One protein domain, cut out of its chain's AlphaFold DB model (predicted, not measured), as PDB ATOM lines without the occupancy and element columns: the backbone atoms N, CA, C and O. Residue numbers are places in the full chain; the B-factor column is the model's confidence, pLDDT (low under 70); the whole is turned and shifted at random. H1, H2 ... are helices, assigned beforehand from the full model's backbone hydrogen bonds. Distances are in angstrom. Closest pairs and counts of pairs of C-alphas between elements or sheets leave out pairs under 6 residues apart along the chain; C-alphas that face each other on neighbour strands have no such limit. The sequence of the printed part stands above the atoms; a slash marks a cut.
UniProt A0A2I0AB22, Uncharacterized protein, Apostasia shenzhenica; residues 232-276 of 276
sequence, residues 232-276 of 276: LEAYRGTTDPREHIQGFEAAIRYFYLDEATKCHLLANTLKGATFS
ATOM      1  N   LEU A 232     -18.402 -59.348 243.725       86.38
ATOM      2  CA  LEU A 232     -18.956 -60.664 243.463       86.38
ATOM      3  C   LEU A 232     -19.353 -61.308 244.786       86.38
ATOM      4  O   LEU A 232     -18.504 -61.784 245.540       86.38
ATOM      5  N   GLU A 233     -20.649 -61.279 245.068       86.75
ATOM      6  CA  GLU A 233     -21.216 -61.947 246.231       86.75
ATOM      7  C   GLU A 233     -21.167 -63.469 246.059       86.75
ATOM      8  O   GLU A 233     -21.243 -64.007 244.952       86.75
ATOM      9  N   ALA A 234     -21.019 -64.183 247.174       91.81
ATOM     10  CA  ALA A 234     -21.080 -65.637 247.162       91.81
ATOM     11  C   ALA A 234     -22.521 -66.095 246.898       91.81
ATOM     12  O   ALA A 234     -23.458 -65.632 247.552       91.81
ATOM     13  N   TYR A 235     -22.694 -67.051 245.992       93.06
ATOM     14  CA  TYR A 235     -23.978 -67.685 245.745       93.06
ATOM     15  C   TYR A 235     -24.401 -68.479 246.981       93.06
ATOM     16  O   TYR A 235     -23.733 -69.429 247.390       93.06
ATOM     17  N   ARG A 236     -25.517 -68.078 247.591       89.75
ATOM     18  CA  ARG A 236     -26.072 -68.722 248.793       89.75
ATOM     19  C   ARG A 236     -27.109 -69.801 248.490       89.75
ATOM     20  O   ARG A 236     -27.607 -70.423 249.418       89.75
ATOM     21  N   GLY A 237     -27.478 -69.995 247.224       89.31
ATOM     22  CA  GLY A 237     -28.596 -70.864 246.845       89.31
ATOM     23  C   GLY A 237     -29.986 -70.259 247.083       89.31
ATOM     24  O   GLY A 237     -30.979 -70.915 246.799       89.31
ATOM     25  N   THR A 238     -30.070 -69.027 247.597       89.69
ATOM     26  CA  THR A 238     -31.336 -68.316 247.857       89.69
ATOM     27  C   THR A 238     -31.770 -67.408 246.709       89.69
ATOM     28  O   THR A 238     -32.942 -67.058 246.620       89.69
ATOM     29  N   THR A 239     -30.823 -66.988 245.871       89.94
ATOM     30  CA  THR A 239     -31.058 -66.135 244.697       89.94
ATOM     31  C   THR A 239     -31.256 -67.012 243.470       89.94
ATOM     32  O   THR A 239     -30.733 -68.126 243.421       89.94
ATOM     33  N   ASP A 240     -31.981 -66.520 242.470       94.12
ATOM     34  CA  ASP A 240     -32.124 -67.226 241.203       94.12
ATOM     35  C   ASP A 240     -30.739 -67.474 240.546       94.12
ATOM     36  O   ASP A 240     -29.929 -66.544 240.435       94.12
ATOM     37  N   PRO A 241     -30.422 -68.711 240.109       92.75
ATOM     38  CA  PRO A 241     -29.127 -69.021 239.506       92.75
ATOM     39  C   PRO A 241     -28.813 -68.187 238.260       92.75
ATOM     40  O   PRO A 241     -27.646 -67.884 238.003       92.75
ATOM     41  N   ARG A 242     -29.830 -67.819 237.468       94.25
ATOM     42  CA  ARG A 242     -29.632 -67.026 236.249       94.25
ATOM     43  C   ARG A 242     -29.299 -65.584 236.602       94.25
ATOM     44  O   ARG A 242     -28.382 -65.034 235.996       94.25
ATOM     45  N   GLU A 243     -29.971 -65.006 237.594       93.31
ATOM     46  CA  GLU A 243     -29.604 -63.691 238.133       93.31
ATOM     47  C   GLU A 243     -28.167 -63.679 238.677       93.31
ATOM     48  O   GLU A 243     -27.412 -62.748 238.391       93.31
ATOM     49  N   HIS A 244     -27.740 -64.734 239.383       93.56
ATOM     50  CA  HIS A 244     -26.361 -64.845 239.880       93.56
ATOM     51  C   HIS A 244     -25.329 -64.872 238.747       93.56
ATOM     52  O   HIS A 244     -24.338 -64.145 238.797       93.56
ATOM     53  N   ILE A 245     -25.566 -65.669 237.698       93.56
ATOM     54  CA  ILE A 245     -24.672 -65.741 236.529       93.56
ATOM     55  C   ILE A 245     -24.624 -64.396 235.793       93.56
ATOM     56  O   ILE A 245     -23.546 -63.940 235.424       93.56
ATOM     57  N   GLN A 246     -25.764 -63.724 235.622       93.12
ATOM     58  CA  GLN A 246     -25.804 -62.405 234.984       93.12
ATOM     59  C   GLN A 246     -25.047 -61.349 235.796       93.12
ATOM     60  O   GLN A 246     -24.275 -60.575 235.228       93.12
ATOM     61  N   GLY A 247     -25.221 -61.336 237.120       91.88
ATOM     62  CA  GLY A 247     -24.468 -60.457 238.016       91.88
ATOM     63  C   GLY A 247     -22.968 -60.750 237.984       91.88
ATOM     64  O   GLY A 247     -22.160 -59.822 237.912       91.88
ATOM     65  N   PHE A 248     -22.598 -62.034 237.958       93.00
ATOM     66  CA  PHE A 248     -21.220 -62.484 237.792       93.00
ATOM     67  C   PHE A 248     -20.617 -61.931 236.498       93.00
ATOM     68  O   PHE A 248     -19.608 -61.229 236.556       93.00
ATOM     69  N   GLU A 249     -21.259 -62.181 235.351       92.06
ATOM     70  CA  GLU A 249     -20.814 -61.719 234.032       92.06
ATOM     71  C   GLU A 249     -20.678 -60.197 233.959       92.06
ATOM     72  O   GLU A 249     -19.687 -59.686 233.434       92.06
ATOM     73  N   ALA A 250     -21.648 -59.464 234.505       89.75
ATOM     74  CA  ALA A 250     -21.603 -58.010 234.551       89.75
ATOM     75  C   ALA A 250     -20.397 -57.507 235.361       89.75
ATOM     76  O   ALA A 250     -19.713 -56.583 234.923       89.75
ATOM     77  N   ALA A 251     -20.092 -58.140 236.498       88.81
ATOM     78  CA  ALA A 251     -18.954 -57.770 237.334       88.81
ATOM     79  C   ALA A 251     -17.604 -58.072 236.659       88.81
ATOM     80  O   ALA A 251     -16.690 -57.250 236.718       88.81
ATOM     81  N   ILE A 252     -17.465 -59.215 235.976       89.62
ATOM     82  CA  ILE A 252     -16.193 -59.604 235.340       89.62
ATOM     83  C   ILE A 252     -15.887 -58.858 234.034       89.62
ATOM     84  O   ILE A 252     -14.718 -58.796 233.647       89.62
ATOM     85  N   ARG A 253     -16.884 -58.253 233.365       86.19
ATOM     86  CA  ARG A 253     -16.671 -57.445 232.141       86.19
ATOM     87  C   ARG A 253     -15.675 -56.303 232.346       86.19
ATOM     88  O   ARG A 253     -14.998 -55.926 231.397       86.19
ATOM     89  N   TYR A 254     -15.548 -55.799 233.572       81.25
ATOM     90  CA  TYR A 254     -14.608 -54.732 233.918       81.25
ATOM     91  C   TYR A 254     -13.149 -55.194 234.010       81.25
ATOM     92  O   TYR A 254     -12.246 -54.378 233.865       81.25
ATOM     93  N   PHE A 255     -12.906 -56.483 234.250       82.94
ATOM     94  CA  PHE A 255     -11.570 -56.994 234.565       82.94
ATOM     95  C   PHE A 255     -10.849 -57.637 233.372       82.94
ATOM     96  O   PHE A 255      -9.699 -58.031 233.516       82.94
ATOM     97  N   TYR A 256     -11.511 -57.750 232.211       81.62
ATOM     98  CA  TYR A 256     -10.960 -58.339 230.979       81.62
ATOM     99  C   TYR A 256     -10.212 -59.671 231.215       81.62
ATOM    100  O   TYR A 256      -9.098 -59.886 230.742       81.62
ATOM    101  N   LEU A 257     -10.829 -60.558 232.000       87.25
ATOM    102  CA  LEU A 257     -10.250 -61.842 232.400       87.25
ATOM    103  C   LEU A 257     -10.345 -62.879 231.272       87.25
ATOM    104  O   LEU A 257     -11.296 -62.861 230.488       87.25
ATOM    105  N   ASP A 258      -9.404 -63.820 231.234       91.56
ATOM    106  CA  ASP A 258      -9.494 -65.006 230.381       91.56
ATOM    107  C   ASP A 258     -10.564 -65.993 230.889       91.56
ATOM    108  O   ASP A 258     -10.960 -65.973 232.058       91.56
ATOM    109  N   GLU A 259     -11.031 -66.887 230.014       90.00
ATOM    110  CA  GLU A 259     -12.104 -67.840 230.338       90.00
ATOM    111  C   GLU A 259     -11.747 -68.821 231.467       90.00
ATOM    112  O   GLU A 259     -12.620 -69.183 232.260       90.00
ATOM    113  N   ALA A 260     -10.480 -69.230 231.606       93.00
ATOM    114  CA  ALA A 260     -10.080 -70.137 232.681       93.00
ATOM    115  C   ALA A 260     -10.162 -69.429 234.042       93.00
ATOM    116  O   ALA A 260     -10.696 -69.986 235.009       93.00
ATOM    117  N   THR A 261      -9.727 -68.171 234.098       91.75
ATOM    118  CA  THR A 261      -9.856 -67.336 235.295       91.75
ATOM    119  C   THR A 261     -11.320 -67.051 235.629       91.75
ATOM    120  O   THR A 261     -11.693 -67.127 236.802       91.75
ATOM    121  N   LYS A 262     -12.184 -66.810 234.631       93.06
ATOM    122  CA  LYS A 262     -13.638 -66.669 234.846       93.06
ATOM    123  C   LYS A 262     -14.235 -67.919 235.487       93.06
ATOM    124  O   LYS A 262     -14.922 -67.806 236.500       93.06
ATOM    125  N   CYS A 263     -13.931 -69.104 234.957       92.06
ATOM    126  CA  CYS A 263     -14.401 -70.372 235.518       92.06
ATOM    127  C   CYS A 263     -13.955 -70.558 236.976       92.06
ATOM    128  O   CYS A 263     -14.764 -70.928 237.830       92.06
ATOM    129  N   HIS A 264     -12.694 -70.246 237.291       92.19
ATOM    130  CA  HIS A 264     -12.195 -70.324 238.663       92.19
ATOM    131  C   HIS A 264     -12.900 -69.317 239.589       92.19
ATOM    132  O   HIS A 264     -13.274 -69.663 240.716       92.19
ATOM    133  N   LEU A 265     -13.100 -68.074 239.143       91.50
ATOM    134  CA  LEU A 265     -13.799 -67.052 239.923       91.50
ATOM    135  C   LEU A 265     -15.247 -67.465 240.198       91.50
ATOM    136  O   LEU A 265     -15.710 -67.354 241.333       91.50
ATOM    137  N   LEU A 266     -15.938 -67.996 239.187       92.19
ATOM    138  CA  LEU A 266     -17.304 -68.487 239.322       92.19
ATOM    139  C   LEU A 266     -17.373 -69.605 240.365       92.19
ATOM    140  O   LEU A 266     -18.182 -69.522 241.287       92.19
ATOM    141  N   ALA A 267     -16.473 -70.590 240.296       90.81
ATOM    142  CA  ALA A 267     -16.396 -71.668 241.282       90.81
ATOM    143  C   ALA A 267     -16.196 -71.145 242.717       90.81
ATOM    144  O   ALA A 267     -16.808 -71.655 243.659       90.81
ATOM    145  N   ASN A 268     -15.409 -70.077 242.895       90.31
ATOM    146  CA  ASN A 268     -15.237 -69.434 244.198       90.31
ATOM    147  C   ASN A 268     -16.527 -68.772 244.708       90.31
ATOM    148  O   ASN A 268     -16.772 -68.799 245.914       90.31
ATOM    149  N   THR A 269     -17.376 -68.233 243.823       91.81
ATOM    150  CA  THR A 269     -18.686 -67.694 244.234       91.81
ATOM    151  C   THR A 269     -19.646 -68.791 244.688       91.81
ATOM    152  O   THR A 269     -20.425 -68.572 245.609       91.81
ATOM    153  N   LEU A 270     -19.562 -69.995 244.116       89.44
ATOM    154  CA  LEU A 270     -20.450 -71.117 244.448       89.44
ATOM    155  C   LEU A 270     -20.106 -71.796 245.782       89.44
ATOM    156  O   LEU A 270     -20.939 -72.491 246.355       89.44
ATOM    157  N   LYS A 271     -18.901 -71.565 246.315       77.31
ATOM    158  CA  LYS A 271     -18.383 -72.199 247.541       77.31
ATOM    159  C   LYS A 271     -19.175 -71.850 248.812       77.31
ATOM    160  O   LYS A 271     -19.002 -72.498 249.839       77.31
ATOM    161  N   GLY A 272     -20.013 -70.810 248.753       63.47
ATOM    162  CA  GLY A 272     -20.883 -70.370 249.843       63.47
ATOM    163  C   GLY A 272     -22.220 -71.108 249.939       63.47
ATOM    164  O   GLY A 272     -22.885 -70.971 250.967       63.47
ATOM    165  N   ALA A 273     -22.597 -71.872 248.911       58.88
ATOM    166  CA  ALA A 273     -23.689 -72.822 248.981       58.88
ATOM    167  C   ALA A 273     -23.119 -74.097 249.600       58.88
ATOM    168  O   ALA A 273     -22.331 -74.811 248.981       58.88
ATOM    169  N   THR A 274     -23.461 -74.368 250.855       49.50
ATOM    170  CA  THR A 274     -23.263 -75.699 251.421       49.50
ATOM    171  C   THR A 274     -24.082 -76.668 250.574       49.50
ATOM    172  O   THR A 274     -25.290 -76.787 250.757       49.50
ATOM    173  N   PHE A 275     -23.433 -77.330 249.617       56.16
ATOM    174  CA  PHE A 275     -23.915 -78.580 249.041       56.16
ATOM    175  C   PHE A 275     -23.817 -79.638 250.153       56.16
ATOM    176  O   PHE A 275     -22.885 -80.438 250.174       56.16
ATOM    177  N   SER A 276     -24.683 -79.528 251.164       51.09
ATOM    178  CA  SER A 276     -24.822 -80.476 252.273       51.09
ATOM    179  C   SER A 276     -25.916 -81.479 251.967       51.09
ATOM    180  O   SER A 276     -27.011 -80.997 251.593       51.09
TER     181      SER A 276
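Overview. This is residues 232 to 276 of the 276 residues of an uncharacterized protein of Apostasia shenzhenica (UniProt A0A2I0AB22). Two helices of equal residue number, H1 and H2, are joined by a short loop at one end; the second folds back across the first at a steep angle, with a small gap between them. Before H1, residues 232 to 240 run back the opposite way to H1 and then turn into it, and after H2 a tail, residues 271 to 276, runs on to the chain's last residue. The printed part has 45 residues with two named helices, H1 then H2, and no named strand; the class is all helix. The whole is compact, with a radius of gyration of the C-alphas of 10.6 A, yet elongated in outline, spanning 33 by 18 by 13 A.

Along the chain. The printed part begins at Leu 232, whose C-alpha is at (-18.956, -60.664, 243.463). H1 holds residues 241 to 252, from C-alpha 241 at (-29.127, -69.021, 239.506), and is 16.5 A long from first to last C-alpha. H2 holds residues 259 to 270, is 16.7 A long and ends with C-alpha 270 at (-20.450, -71.117, 244.448).

Arrangement. H1 and H2 are close but not clearly touching, with 2 pairs of C-alphas within 8 A. Their closest C-alphas, those of Phe 248 and Leu 266, are 7.3 A apart. They run opposite ways at a steep tilt of 50 degrees. Their centres are 11.5 A apart. In H1 and H2 every O i to N i+4 pair is within hydrogen-bond range.

Size, cuts and confidence. The two C-alphas farthest apart, those of Tyr 256 and Ser 276, are 33.7 A apart. The printed part has no cut. The link from H1 to H2, with 6 residues between them, is short. The mean pLDDT of the printed part is 86.3, and residues 272 to 276 are under 70.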